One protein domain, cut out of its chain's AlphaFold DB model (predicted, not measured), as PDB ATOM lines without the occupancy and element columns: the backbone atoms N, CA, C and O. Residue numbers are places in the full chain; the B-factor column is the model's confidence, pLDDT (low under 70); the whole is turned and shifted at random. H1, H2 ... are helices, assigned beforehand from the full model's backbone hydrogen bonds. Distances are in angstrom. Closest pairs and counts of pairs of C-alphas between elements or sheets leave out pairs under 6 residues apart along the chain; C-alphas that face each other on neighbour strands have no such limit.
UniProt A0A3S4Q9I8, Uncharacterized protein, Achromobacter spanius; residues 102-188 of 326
ATOM      1  N   PHE A 102     -11.143 -45.558 -43.216       96.88
ATOM      2  CA  PHE A 102     -10.786 -44.191 -42.839       96.88
ATOM      3  C   PHE A 102     -12.000 -43.262 -42.862       96.88
ATOM      4  O   PHE A 102     -12.082 -42.376 -42.015       96.88
ATOM      5  N   SER A 103     -12.956 -43.462 -43.773       95.44
ATOM      6  CA  SER A 103     -14.179 -42.651 -43.836       95.44
ATOM      7  C   SER A 103     -15.058 -42.820 -42.592       95.44
ATOM      8  O   SER A 103     -15.539 -41.839 -42.026       95.44
ATOM      9  N   GLU A 104     -15.226 -44.051 -42.114       95.81
ATOM     10  CA  GLU A 104     -15.936 -44.325 -40.861       95.81
ATOM     11  C   GLU A 104     -15.180 -43.765 -39.644       95.81
ATOM     12  O   GLU A 104     -15.782 -43.117 -38.784       95.81
ATOM     13  N   LEU A 105     -13.853 -43.952 -39.582       96.62
ATOM     14  CA  LEU A 105     -13.025 -43.393 -38.507       96.62
ATOM     15  C   LEU A 105     -13.096 -41.859 -38.490       96.62
ATOM     16  O   LEU A 105     -13.184 -41.261 -37.419       96.62
ATOM     17  N   TRP A 106     -13.105 -41.223 -39.663       96.12
ATOM     18  CA  TRP A 106     -13.233 -39.775 -39.823       96.12
ATOM     19  C   TRP A 106     -14.520 -39.248 -39.193       96.12
ATOM     20  O   TRP A 106     -14.469 -38.319 -38.385       96.12
ATOM     21  N   ARG A 107     -15.664 -39.875 -39.496       94.62
ATOM     22  CA  ARG A 107     -16.955 -39.497 -38.902       94.62
ATOM     23  C   ARG A 107     -16.896 -39.532 -37.373       94.62
ATOM     24  O   ARG A 107     -17.294 -38.572 -36.714       94.62
ATOM     25  N   GLN A 108     -16.347 -40.605 -36.803       93.38
ATOM     26  CA  GLN A 108     -16.206 -40.754 -35.350       93.38
ATOM     27  C   GLN A 108     -15.256 -39.708 -34.755       93.38
ATOM     28  O   GLN A 108     -15.543 -39.125 -33.709       93.38
ATOM     29  N   TYR A 109     -14.150 -39.427 -35.444       94.94
ATOM     30  CA  TYR A 109     -13.169 -38.429 -35.035       94.94
ATOM     31  C   TYR A 109     -13.778 -37.026 -34.958       94.94
ATOM     32  O   TYR A 109     -13.661 -36.358 -33.928       94.94
ATOM     33  N   ILE A 110     -14.454 -36.588 -36.024       94.69
ATOM     34  CA  ILE A 110     -15.063 -35.255 -36.101       94.69
ATOM     35  C   ILE A 110     -16.174 -35.100 -35.065       94.69
ATOM     36  O   ILE A 110     -16.179 -34.111 -34.329       94.69
ATOM     37  N   ASN A 111     -17.056 -36.092 -34.927       91.25
ATOM     38  CA  ASN A 111     -18.142 -36.045 -33.948       91.25
ATOM     39  C   ASN A 111     -17.617 -35.949 -32.510       91.25
ATOM     40  O   ASN A 111     -18.031 -35.069 -31.748       91.25
ATOM     41  N   CYS A 112     -16.651 -36.796 -32.143       91.12
ATOM     42  CA  CYS A 112     -16.012 -36.740 -30.830       91.12
ATOM     43  C   CYS A 112     -15.285 -35.403 -30.615       91.12
ATOM     44  O   CYS A 112     -15.469 -34.758 -29.578       91.12
ATOM     45  N   GLY A 113     -14.534 -34.932 -31.613       91.56
ATOM     46  CA  GLY A 113     -13.855 -33.639 -31.583       91.56
ATOM     47  C   GLY A 113     -14.814 -32.474 -31.336       91.56
ATOM     48  O   GLY A 113     -14.602 -31.673 -30.424       91.56
ATOM     49  N   PHE A 114     -15.919 -32.398 -32.075       92.06
ATOM     50  CA  PHE A 114     -16.905 -31.322 -31.934       92.06
ATOM     51  C   PHE A 114     -17.694 -31.409 -30.624       92.06
ATOM     52  O   PHE A 114     -17.965 -30.371 -30.019       92.06
ATOM     53  N   SER A 115     -17.967 -32.616 -30.114       87.62
ATOM     54  CA  SER A 115     -18.627 -32.810 -28.809       87.62
ATOM     55  C   SER A 115     -17.827 -32.245 -27.627       87.62
ATOM     56  O   SER A 115     -18.370 -31.989 -26.554       87.62
ATOM     57  N   SER A 116     -16.520 -32.022 -27.808       82.31
ATOM     58  CA  SER A 116     -15.686 -31.339 -26.813       82.31
ATOM     59  C   SER A 116     -15.896 -29.817 -26.789       82.31
ATOM     60  O   SER A 116     -15.560 -29.158 -25.803       82.31
ATOM     61  N   LEU A 117     -16.457 -29.255 -27.863       84.19
ATOM     62  CA  LEU A 117     -16.606 -27.815 -28.084       84.19
ATOM     63  C   LEU A 117     -18.048 -27.332 -27.874       84.19
ATOM     64  O   LEU A 117     -18.260 -26.160 -27.545       84.19
ATOM     65  N   GLU A 118     -19.037 -28.209 -28.040       84.56
ATOM     66  CA  GLU A 118     -20.453 -27.920 -27.806       84.56
ATOM     67  C   GLU A 118     -21.263 -29.175 -27.441       84.56
ATOM     68  O   GLU A 118     -20.787 -30.300 -27.556       84.56
ATOM     69  N   LYS A 119     -22.509 -28.980 -26.988       79.44
ATOM     70  CA  LYS A 119     -23.398 -30.081 -26.592       79.44
ATOM     71  C   LYS A 119     -23.857 -30.903 -27.800       79.44
ATOM     72  O   LYS A 119     -24.314 -30.336 -28.792       79.44
ATOM     73  N   SER A 120     -23.829 -32.223 -27.660       78.94
ATOM     74  CA  SER A 120     -24.110 -33.200 -28.719       78.94
ATOM     75  C   SER A 120     -25.405 -33.995 -28.489       78.94
ATOM     76  O   SER A 120     -25.420 -35.202 -28.718       78.94
ATOM     77  N   ASP A 121     -26.473 -33.366 -27.984       79.56
ATOM     78  CA  ASP A 121     -27.767 -34.057 -27.847       79.56
ATOM     79  C   ASP A 121     -28.457 -34.169 -29.226       79.56
ATOM     80  O   ASP A 121     -28.225 -33.301 -30.068       79.56
ATOM     81  N   PRO A 122     -29.330 -35.168 -29.474       78.50
ATOM     82  CA  PRO A 122     -29.957 -35.378 -30.791       78.50
ATOM     83  C   PRO A 122     -30.662 -34.131 -31.354       78.50
ATOM     84  O   PRO A 122     -30.600 -33.836 -32.545       78.50
ATOM     85  N   ASP A 123     -31.263 -33.333 -30.469       81.94
ATOM     86  CA  ASP A 123     -31.997 -32.120 -30.834       81.94
ATOM     87  C   ASP A 123     -31.088 -30.886 -31.044       81.94
ATOM     88  O   ASP A 123     -31.563 -29.816 -31.449       81.94
ATOM     89  N   THR A 124     -29.779 -30.985 -30.777       85.31
ATOM     90  CA  THR A 124     -28.831 -29.876 -30.977       85.31
ATOM     91  C   THR A 124     -28.339 -29.815 -32.425       85.31
ATOM     92  O   THR A 124     -28.412 -30.806 -33.155       85.31
ATOM     93  N   PRO A 125     -27.799 -28.663 -32.873       89.31
ATOM     94  CA  PRO A 125     -27.150 -28.569 -34.178       89.31
ATOM     95  C   PRO A 125     -26.072 -29.638 -34.391       89.31
ATOM     96  O   PRO A 125     -26.009 -30.225 -35.465       89.31
ATOM     97  N   LEU A 126     -25.276 -29.942 -33.357       88.75
ATOM     98  CA  LEU A 126     -24.253 -30.981 -33.438       88.75
ATOM     99  C   LEU A 126     -24.852 -32.391 -33.548       88.75
ATOM    100  O   LEU A 126     -24.318 -33.191 -34.307       88.75
ATOM    101  N   GLY A 127     -25.953 -32.690 -32.848       86.56
ATOM    102  CA  GLY A 127     -26.663 -33.964 -33.009       86.56
ATOM    103  C   GLY A 127     -27.122 -34.180 -34.452       86.56
ATOM    104  O   GLY A 127     -26.753 -35.169 -35.079       86.56
ATOM    105  N   ARG A 128     -27.812 -33.186 -35.028       88.38
ATOM    106  CA  ARG A 128     -28.251 -33.227 -36.435       88.38
ATOM    107  C   ARG A 128     -27.098 -33.285 -37.432       88.38
ATOM    108  O   ARG A 128     -27.209 -33.954 -38.450       88.38
ATOM    109  N   PHE A 129     -26.000 -32.580 -37.163       90.75
ATOM    110  CA  PHE A 129     -24.805 -32.637 -38.004       90.75
ATOM    111  C   PHE A 129     -24.164 -34.028 -37.990       90.75
ATOM    112  O   PHE A 129     -23.779 -34.527 -39.043       90.75
ATOM    113  N   ALA A 130     -24.078 -34.657 -36.815       87.69
ATOM    114  CA  ALA A 130     -23.471 -35.972 -36.642       87.69
ATOM    115  C   ALA A 130     -24.243 -37.091 -37.361       87.69
ATOM    116  O   ALA A 130     -23.629 -38.072 -37.778       87.69
ATOM    117  N   GLU A 131     -25.564 -36.940 -37.487       84.81
ATOM    118  CA  GLU A 131     -26.471 -37.870 -38.179       84.81
ATOM    119  C   GLU A 131     -26.719 -37.496 -39.650       84.81
ATOM    120  O   GLU A 131     -27.324 -38.265 -40.393       84.81
ATOM    121  N   GLY A 132     -26.281 -36.309 -40.071       84.31
ATOM    122  CA  GLY A 132     -26.548 -35.769 -41.397       84.31
ATOM    123  C   GLY A 132     -25.491 -36.114 -42.448       84.31
ATOM    124  O   GLY A 132     -24.416 -36.642 -42.166       84.31
ATOM    125  N   GLU A 133     -25.779 -35.700 -43.680       85.88
ATOM    126  CA  GLU A 133     -24.921 -35.885 -44.861       85.88
ATOM    127  C   GLU A 133     -24.072 -34.637 -45.153       85.88
ATOM    128  O   GLU A 133     -23.899 -34.219 -46.300       85.88
ATOM    129  N   SER A 134     -23.574 -33.968 -44.105       90.56
ATOM    130  CA  SER A 134     -22.712 -32.801 -44.310       90.56
ATOM    131  C   SER A 134     -21.444 -33.210 -45.064       90.56
ATOM    132  O   SER A 134     -20.794 -34.176 -44.656       90.56
ATOM    133  N   PRO A 135     -20.992 -32.437 -46.073       93.31
ATOM    134  CA  PRO A 135     -19.711 -32.658 -46.740       93.31
ATOM    135  C   PRO A 135     -18.519 -32.795 -45.782       93.31
ATOM    136  O   PRO A 135     -17.580 -33.529 -46.080       93.31
ATOM    137  N   LEU A 136     -18.568 -32.158 -44.606       94.50
ATOM    138  CA  LEU A 136     -17.535 -32.280 -43.573       94.50
ATOM    139  C   LEU A 136     -17.478 -33.660 -42.907       94.50
ATOM    140  O   LEU A 136     -16.449 -34.015 -42.338       94.50
ATOM    141  N   MET A 137     -18.547 -34.450 -42.991       93.19
ATOM    142  CA  MET A 137     -18.606 -35.833 -42.509       93.19
ATOM    143  C   MET A 137     -18.113 -36.844 -43.549       93.19
ATOM    144  O   MET A 137     -17.912 -38.014 -43.222       93.19
ATOM    145  N   HIS A 138     -17.867 -36.407 -44.787       93.38
ATOM    146  CA  HIS A 138     -17.362 -37.251 -45.864       93.38
ATOM    147  C   HIS A 138     -15.877 -36.978 -46.093       93.38
ATOM    148  O   HIS A 138     -15.494 -35.978 -46.702       93.38
ATOM    149  N   LEU A 139     -15.027 -37.905 -45.643       94.50
ATOM    150  CA  LEU A 139     -13.576 -37.789 -45.796       94.50
ATOM    151  C   LEU A 139     -13.139 -37.486 -47.248       94.50
ATOM    152  O   LEU A 139     -12.327 -36.576 -47.419       94.50
ATOM    153  N   PRO A 140     -13.681 -38.136 -48.303       93.38
ATOM    154  CA  PRO A 140     -13.314 -37.801 -49.682       93.38
ATOM    155  C   PRO A 140     -13.589 -36.337 -50.052       93.38
ATOM    156  O   PRO A 140     -12.740 -35.693 -50.667       93.38
ATOM    157  N   SER A 141     -14.728 -35.786 -49.621       94.56
ATOM    158  CA  SER A 141     -15.093 -34.383 -49.848       94.56
ATOM    159  C   SER A 141     -14.117 -33.433 -49.156       94.56
ATOM    160  O   SER A 141     -13.674 -32.456 -49.758       94.56
ATOM    161  N   VAL A 142     -13.726 -33.741 -47.918       94.62
ATOM    162  CA  VAL A 142     -12.746 -32.954 -47.150       94.62
ATOM    163  C   VAL A 142     -11.350 -33.027 -47.776       94.62
ATOM    164  O   VAL A 142     -10.612 -32.040 -47.801       94.62
ATOM    165  N   ILE A 143     -10.965 -34.179 -48.328       93.06
ATOM    166  CA  ILE A 143      -9.698 -34.322 -49.049       93.06
ATOM    167  C   ILE A 143      -9.720 -33.480 -50.330       93.06
ATOM    168  O   ILE A 143      -8.777 -32.709 -50.543       93.06
ATOM    169  N   ALA A 144     -10.787 -33.592 -51.128       92.19
ATOM    170  CA  ALA A 144     -10.946 -32.921 -52.419       92.19
ATOM    171  C   ALA A 144     -10.987 -31.390 -52.307       92.19
ATOM    172  O   ALA A 144     -10.374 -30.702 -53.117       92.19
ATOM    173  N   ASN A 145     -11.640 -30.854 -51.272       91.69
ATOM    174  CA  ASN A 145     -11.719 -29.408 -51.031       91.69
ATOM    175  C   ASN A 145     -10.457 -28.817 -50.371       91.69
ATOM    176  O   ASN A 145     -10.391 -27.618 -50.089       91.69
ATOM    177  N   GLY A 146      -9.419 -29.633 -50.165       81.94
ATOM    178  CA  GLY A 146      -8.106 -29.147 -49.759       81.94
ATOM    179  C   GLY A 146      -8.064 -28.586 -48.336       81.94
ATOM    180  O   GLY A 146      -8.818 -28.985 -47.454       81.94
ATOM    181  N   GLU A 147      -7.136 -27.660 -48.105       87.62
ATOM    182  CA  GLU A 147      -6.999 -26.941 -46.831       87.62
ATOM    183  C   GLU A 147      -7.817 -25.640 -46.798       87.62
ATOM    184  O   GLU A 147      -7.481 -24.740 -46.038       87.62
ATOM    185  N   ASN A 148      -8.867 -25.511 -47.621       92.81
ATOM    186  CA  ASN A 148      -9.632 -24.272 -47.752       92.81
ATOM    187  C   ASN A 148     -10.409 -23.946 -46.451       92.81
ATOM    188  O   ASN A 148     -11.427 -24.588 -46.167       92.81
ATOM    189  N   PRO A 149      -9.973 -22.942 -45.663       93.06
ATOM    190  CA  PRO A 149     -10.606 -22.618 -44.388       93.06
ATOM    191  C   PRO A 149     -11.997 -21.995 -44.560       93.06
ATOM    192  O   PRO A 149     -12.830 -22.139 -43.663       93.06
ATOM    193  N   ASP A 150     -12.248 -21.329 -45.690       94.38
ATOM    194  CA  ASP A 150     -13.505 -20.634 -45.973       94.38
ATOM    195  C   ASP A 150     -14.598 -21.624 -46.366       94.38
ATOM    196  O   ASP A 150     -15.731 -21.501 -45.906       94.38
ATOM    197  N   TRP A 151     -14.243 -22.665 -47.128       96.06
ATOM    198  CA  TRP A 151     -15.156 -23.776 -47.408       96.06
ATOM    199  C   TRP A 151     -15.585 -24.474 -46.111       96.06
ATOM    200  O   TRP A 151     -16.777 -24.606 -45.852       96.06
ATOM    201  N   ILE A 152     -14.636 -24.828 -45.234       95.62
ATOM    202  CA  ILE A 152     -14.962 -25.456 -43.942       95.62
ATOM    203  C   ILE A 152     -15.862 -24.541 -43.102       95.62
ATOM    204  O   ILE A 152     -16.818 -25.010 -42.485       95.62
ATOM    205  N   ALA A 153     -15.577 -23.237 -43.066       94.38
ATOM    206  CA  ALA A 153     -16.401 -22.279 -42.335       94.38
ATOM    207  C   ALA A 153     -17.825 -22.179 -42.906       94.38
ATOM    208  O   ALA A 153     -18.778 -22.124 -42.128       94.38
ATOM    209  N   ALA A 154     -17.977 -22.197 -44.234       94.69
ATOM    210  CA  ALA A 154     -19.275 -22.187 -44.901       94.69
ATOM    211  C   ALA A 154     -20.088 -23.452 -44.584       94.69
ATOM    212  O   ALA A 154     -21.257 -23.342 -44.218       94.69
ATOM    213  N   GLU A 155     -19.467 -24.632 -44.624       95.44
ATOM    214  CA  GLU A 155     -20.130 -25.896 -44.278       95.44
ATOM    215  C   GLU A 155     -20.530 -25.956 -42.793       95.44
ATOM    216  O   GLU A 155     -21.632 -26.389 -42.452       95.44
ATOM    217  N   LEU A 156     -19.674 -25.459 -41.888       94.56
ATOM    218  CA  LEU A 156     -20.015 -25.328 -40.466       94.56
ATOM    219  C   LEU A 156     -21.201 -24.375 -40.257       94.56
ATOM    220  O   LEU A 156     -22.074 -24.659 -39.435       94.56
ATOM    221  N   ALA A 157     -21.247 -23.261 -40.989       93.50
ATOM    222  CA  ALA A 157     -22.344 -22.300 -40.913       93.50
ATOM    223  C   ALA A 157     -23.654 -22.882 -41.463       93.50
ATOM    224  O   ALA A 157     -24.696 -22.742 -40.821       93.50
ATOM    225  N   ALA A 158     -23.599 -23.594 -42.594       92.88
ATOM    226  CA  ALA A 158     -24.741 -24.289 -43.185       92.88
ATOM    227  C   ALA A 158     -25.315 -25.359 -42.240       92.88
ATOM    228  O   ALA A 158     -26.531 -25.497 -42.118       92.88
ATOM    229  N   ALA A 159     -24.449 -26.052 -41.494       90.19
ATOM    230  CA  ALA A 159     -24.840 -26.995 -40.450       90.19
ATOM    231  C   ALA A 159     -25.345 -26.332 -39.147       90.19
ATOM    232  O   ALA A 159     -25.726 -27.022 -38.199       90.19
ATOM    233  N   GLY A 160     -25.326 -24.999 -39.053       90.12
ATOM    234  CA  GLY A 160     -25.705 -24.263 -37.845       90.12
ATOM    235  C   GLY A 160     -24.694 -24.375 -36.695       90.12
ATOM    236  O   GLY A 160     -25.010 -24.016 -35.560       90.12
ATOM    237  N   LEU A 161     -23.466 -24.831 -36.961       91.31
ATOM    238  CA  LEU A 161     -22.398 -25.048 -35.978       91.31
ATOM    239  C   LEU A 161     -21.575 -23.776 -35.703       91.31
ATOM    240  O   LEU A 161     -20.349 -23.825 -35.593       91.31
ATOM    241  N   ASN A 162     -22.254 -22.641 -35.518       87.06
ATOM    242  CA  ASN A 162     -21.659 -21.294 -35.442       87.06
ATOM    243  C   ASN A 162     -20.849 -21.004 -34.164       87.06
ATOM    244  O   ASN A 162     -20.149 -19.998 -34.059       87.06
ATOM    245  N   ARG A 163     -20.959 -21.858 -33.144       85.56
ATOM    246  CA  ARG A 163     -20.213 -21.704 -31.893       85.56
ATOM    247  C   ARG A 163     -18.797 -22.254 -32.054       85.56
ATOM    248  O   ARG A 163     -18.632 -23.376 -32.507       85.56
ATOM    249  N   MET A 164     -17.775 -21.531 -31.590       86.50
ATOM    250  CA  MET A 164     -16.378 -22.010 -31.609       86.50
ATOM    251  C   MET A 164     -15.885 -22.404 -33.019       86.50
ATOM    252  O   MET A 164     -15.012 -23.262 -33.143       86.50
ATOM    253  N   THR A 165     -16.423 -21.773 -34.071       88.50
ATOM    254  CA  THR A 165     -16.147 -22.099 -35.482       88.50
ATOM    255  C   THR A 165     -14.655 -22.149 -35.789       88.50
ATOM    256  O   THR A 165     -14.209 -23.092 -36.430       88.50
ATOM    257  N   GLY A 166     -13.866 -21.204 -35.261       92.25
ATOM    258  CA  GLY A 166     -12.408 -21.210 -35.422       92.25
ATOM    259  C   GLY A 166     -11.767 -22.510 -34.926       92.25
ATOM    260  O   GLY A 166     -11.077 -23.176 -35.686       92.25
ATOM    261  N   LYS A 167     -12.089 -22.949 -33.701       92.94
ATOM    262  CA  LYS A 167     -11.532 -24.195 -33.143       92.94
ATOM    263  C   LYS A 167     -11.990 -25.441 -33.901       92.94
ATOM    264  O   LYS A 167     -11.201 -26.362 -34.075       92.94
ATOM    265  N   LYS A 168     -13.250 -25.481 -34.345       94.00
ATOM    266  CA  LYS A 168     -13.776 -26.595 -35.153       94.00
ATOM    267  C   LYS A 168     -13.079 -26.683 -36.501       94.00
ATOM    268  O   LYS A 168     -12.670 -27.763 -36.905       94.00
ATOM    269  N   ARG A 169     -12.906 -25.543 -37.170       95.00
ATOM    270  CA  ARG A 169     -12.175 -25.448 -38.431       95.00
ATOM    271  C   ARG A 169     -10.731 -25.911 -38.265       95.00
ATOM    272  O   ARG A 169     -10.271 -26.734 -39.047       95.00
ATOM    273  N   ASP A 170     -10.045 -25.433 -37.231       94.50
ATOM    274  CA  ASP A 170      -8.657 -25.815 -36.961       94.50
ATOM    275  C   ASP A 170      -8.546 -27.324 -36.664       94.50
ATOM    276  O   ASP A 170      -7.619 -27.977 -37.149       94.50
ATOM    277  N   LEU A 171      -9.538 -27.901 -35.968       94.44
ATOM    278  CA  LEU A 171      -9.651 -29.347 -35.756       94.44
ATOM    279  C   LEU A 171      -9.822 -30.112 -37.068       94.44
ATOM    280  O   LEU A 171      -9.085 -31.067 -37.292       94.44
ATOM    281  N   VAL A 172     -10.738 -29.691 -37.945       95.38
ATOM    282  CA  VAL A 172     -10.944 -30.332 -39.257       95.38
ATOM    283  C   VAL A 172      -9.663 -30.276 -40.091       95.38
ATOM    284  O   VAL A 172      -9.261 -31.291 -40.653       95.38
ATOM    285  N   LEU A 173      -8.986 -29.124 -40.143       95.00
ATOM    286  CA  LEU A 173      -7.745 -28.955 -40.906       95.00
ATOM    287  C   LEU A 173      -6.611 -29.838 -40.372       95.00
ATOM    288  O   LEU A 173      -5.921 -30.501 -41.149       95.00
ATOM    289  N   ALA A 174      -6.419 -29.869 -39.052       93.50
ATOM    290  CA  ALA A 174      -5.402 -30.708 -38.426       93.50
ATOM    291  C   ALA A 174      -5.704 -32.203 -38.611       93.50
ATOM    292  O   ALA A 174      -4.818 -32.958 -39.016       93.50
ATOM    293  N   ALA A 175      -6.958 -32.612 -38.399       94.25
ATOM    294  CA  ALA A 175      -7.406 -33.981 -38.628       94.25
ATOM    295  C   ALA A 175      -7.188 -34.385 -40.088       94.25
ATOM    296  O   ALA A 175      -6.577 -35.413 -40.357       94.25
ATOM    297  N   ARG A 176      -7.603 -33.549 -41.047       94.19
ATOM    298  CA  ARG A 176      -7.427 -33.814 -42.480       94.19
ATOM    299  C   ARG A 176      -5.972 -34.132 -42.808       94.19
ATOM    300  O   ARG A 176      -5.717 -35.118 -43.493       94.19
ATOM    301  N   ARG A 177      -5.020 -33.324 -42.327       92.25
ATOM    302  CA  ARG A 177      -3.588 -33.569 -42.565       92.25
ATOM    303  C   ARG A 177      -3.146 -34.937 -42.048       92.25
ATOM    304  O   ARG A 177      -2.452 -35.649 -42.774       92.25
ATOM    305  N   ALA A 178      -3.580 -35.318 -40.847       92.50
ATOM    306  CA  ALA A 178      -3.283 -36.633 -40.285       92.50
ATOM    307  C   ALA A 178      -3.885 -37.757 -41.150       92.50
ATOM    308  O   ALA A 178      -3.163 -38.646 -41.589       92.50
ATOM    309  N   PHE A 179      -5.172 -37.668 -41.496       94.06
ATOM    310  CA  PHE A 179      -5.853 -38.672 -42.318       94.06
ATOM    311  C   PHE A 179      -5.249 -38.805 -43.721       94.06
ATOM    312  O   PHE A 179      -5.019 -39.921 -44.173       94.06
ATOM    313  N   VAL A 180      -4.935 -37.699 -44.404       91.81
ATOM    314  CA  VAL A 180      -4.296 -37.728 -45.735       91.81
ATOM    315  C   VAL A 180      -2.920 -38.386 -45.673       91.81
ATOM    316  O   VAL A 180      -2.582 -39.195 -46.535       91.81
ATOM    317  N   THR A 181      -2.131 -38.063 -44.647       90.25
ATOM    318  CA  THR A 181      -0.786 -38.627 -44.478       90.25
ATOM    319  C   THR A 181      -0.846 -40.126 -44.188       90.25
ATOM    320  O   THR A 181      -0.052 -40.894 -44.732       90.25
ATOM    321  N   THR A 182      -1.812 -40.548 -43.370       91.25
ATOM    322  CA  THR A 182      -1.928 -41.927 -42.893       91.25
ATOM    323  C   THR A 182      -2.688 -42.849 -43.851       91.25
ATOM    324  O   THR A 182      -2.363 -44.026 -43.914       91.25
ATOM    325  N   ARG A 183      -3.672 -42.380 -44.624       89.06
ATOM    326  CA  ARG A 183      -4.578 -43.252 -45.399       89.06
ATOM    327  C   ARG A 183      -3.909 -44.077 -46.500       89.06
ATOM    328  O   ARG A 183      -4.320 -45.197 -46.764       89.06
ATOM    329  N   GLY A 184      -2.863 -43.555 -47.139       77.62
ATOM    330  CA  GLY A 184      -2.324 -44.193 -48.342       77.62
ATOM    331  C   GLY A 184      -3.288 -44.061 -49.532       77.62
ATOM    332  O   GLY A 184      -3.858 -42.990 -49.734       77.62
ATOM    333  N   LEU A 185      -3.411 -45.108 -50.359       79.69
ATOM    334  CA  LEU A 185      -4.161 -45.059 -51.628       79.69
ATOM    335  C   LEU A 185      -5.599 -45.594 -51.536       79.69
ATOM    336  O   LEU A 185      -6.446 -45.156 -52.313       79.69
ATOM    337  N   ASP A 186      -5.887 -46.504 -50.607       88.19
ATOM    338  CA  ASP A 186      -7.227 -47.062 -50.399       88.19
ATOM    339  C   ASP A 186      -7.892 -46.499 -49.132       88.19
ATOM    340  O   ASP A 186      -7.333 -45.635 -48.459       88.19
ATOM    341  N   ASP A 187      -9.135 -46.906 -48.857       93.44
ATOM    342  CA  ASP A 187      -9.889 -46.432 -47.690       93.44
ATOM    343  C   ASP A 187      -9.805 -47.363 -46.478       93.44
ATOM    344  O   ASP A 187     -10.427 -47.069 -45.464       93.44
ATOM    345  N   LEU A 188      -9.075 -48.476 -46.549       95.44
ATOM    346  CA  LEU A 188      -9.048 -49.485 -45.494       95.44
ATOM    347  C   LEU A 188      -8.028 -49.113 -44.414       95.44
ATOM    348  O   LEU A 188      -6.846 -48.923 -44.695       95.44
TER     349      LEU A 188
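Overview. This is residues 102 to 188 of the 326 residues of an uncharacterized protein of Achromobacter spanius (UniProt A0A3S4Q9I8). Two longer helices, H1 and H5, lie side by side running opposite ways, and the three shorter helices lie on one side of this pair: H2 folds back beside H1, H3 crosses the pair near the start of H1 and the later part of H5, and H4 crosses the early part of H5. After H5, residues 184 to 188 fold back, and the C-alphas of Phe 102 and Leu 188 are 6.2 A apart. The printed part has 87 residues with five named helices, H1 to H5 in order along the chain, and no named strand; the class is all helix. The whole is compact, with a radius of gyration of the C-alphas of 12.1 A, and it is only just elongated, with spans of 37 by 24 by 20 A.

Arrangement. H1, residues 102 to 115, and H5, residues 165 to 183, are the hubs, touching three other helices each. They touch each other at a shallow tilt of 24 degrees, opposite ways, with the C-alphas of Phe 114 and Lys 168 closest at 6.5 A. H2, residues 125 to 131, forms a helical hairpin with H1: they touch at a shallow tilt of 20 degrees, opposite ways, and the closest C-alphas, those of Asn 111 and Ala 130, are 6.0 A apart. H3, residues 139 to 144, touches H1 at residues 102 to 107 alone, about perpendicular at 82 degrees, with the C-alphas of Ser 103 and Leu 139 closest at 5.3 A. H3 and H5 only just touch, with 3 pairs of C-alphas within 8 A. H5 touches H3 with residues 176 to 180 alone, the C-alphas of Ile 143 and Arg 176 being the closest at 7.0 A, and their lines are about perpendicular at 88 degrees. H4, residues 149 to 158, touches H5 at residues 165 to 173 of H5 alone, at a steep tilt of 63 degrees, opposite ways; the C-alphas of Ile 152 and Arg 169 are closest at 6.2 A. H2 and H4 are apart, and so are H1 and H4. In all five helices every O i to N i+4 pair is within hydrogen-bond range.

Along the chain. H1 begins at C-alpha 102, (-10.786, -44.191, -42.839), and measures 19.7 A from first to last C-alpha. H2 measures 10.1 A, H3 8.6 A and H4 14.3 A. H4 begins at C-alpha 149, (-10.606, -22.618, -44.388). H5, the longest helix, measures 26.1 A and ends at C-alpha 183, (-4.578, -43.252, -45.399).

Size, cuts and confidence. The two C-alphas farthest apart, those of Asp 123 and Leu 185, are 37.1 A apart. The printed part has no cut. The link from H3 to H4 is tight, with 4 residues, and the other three links are short. The mean pLDDT of the printed part is 90.7, and no printed residue is under 70.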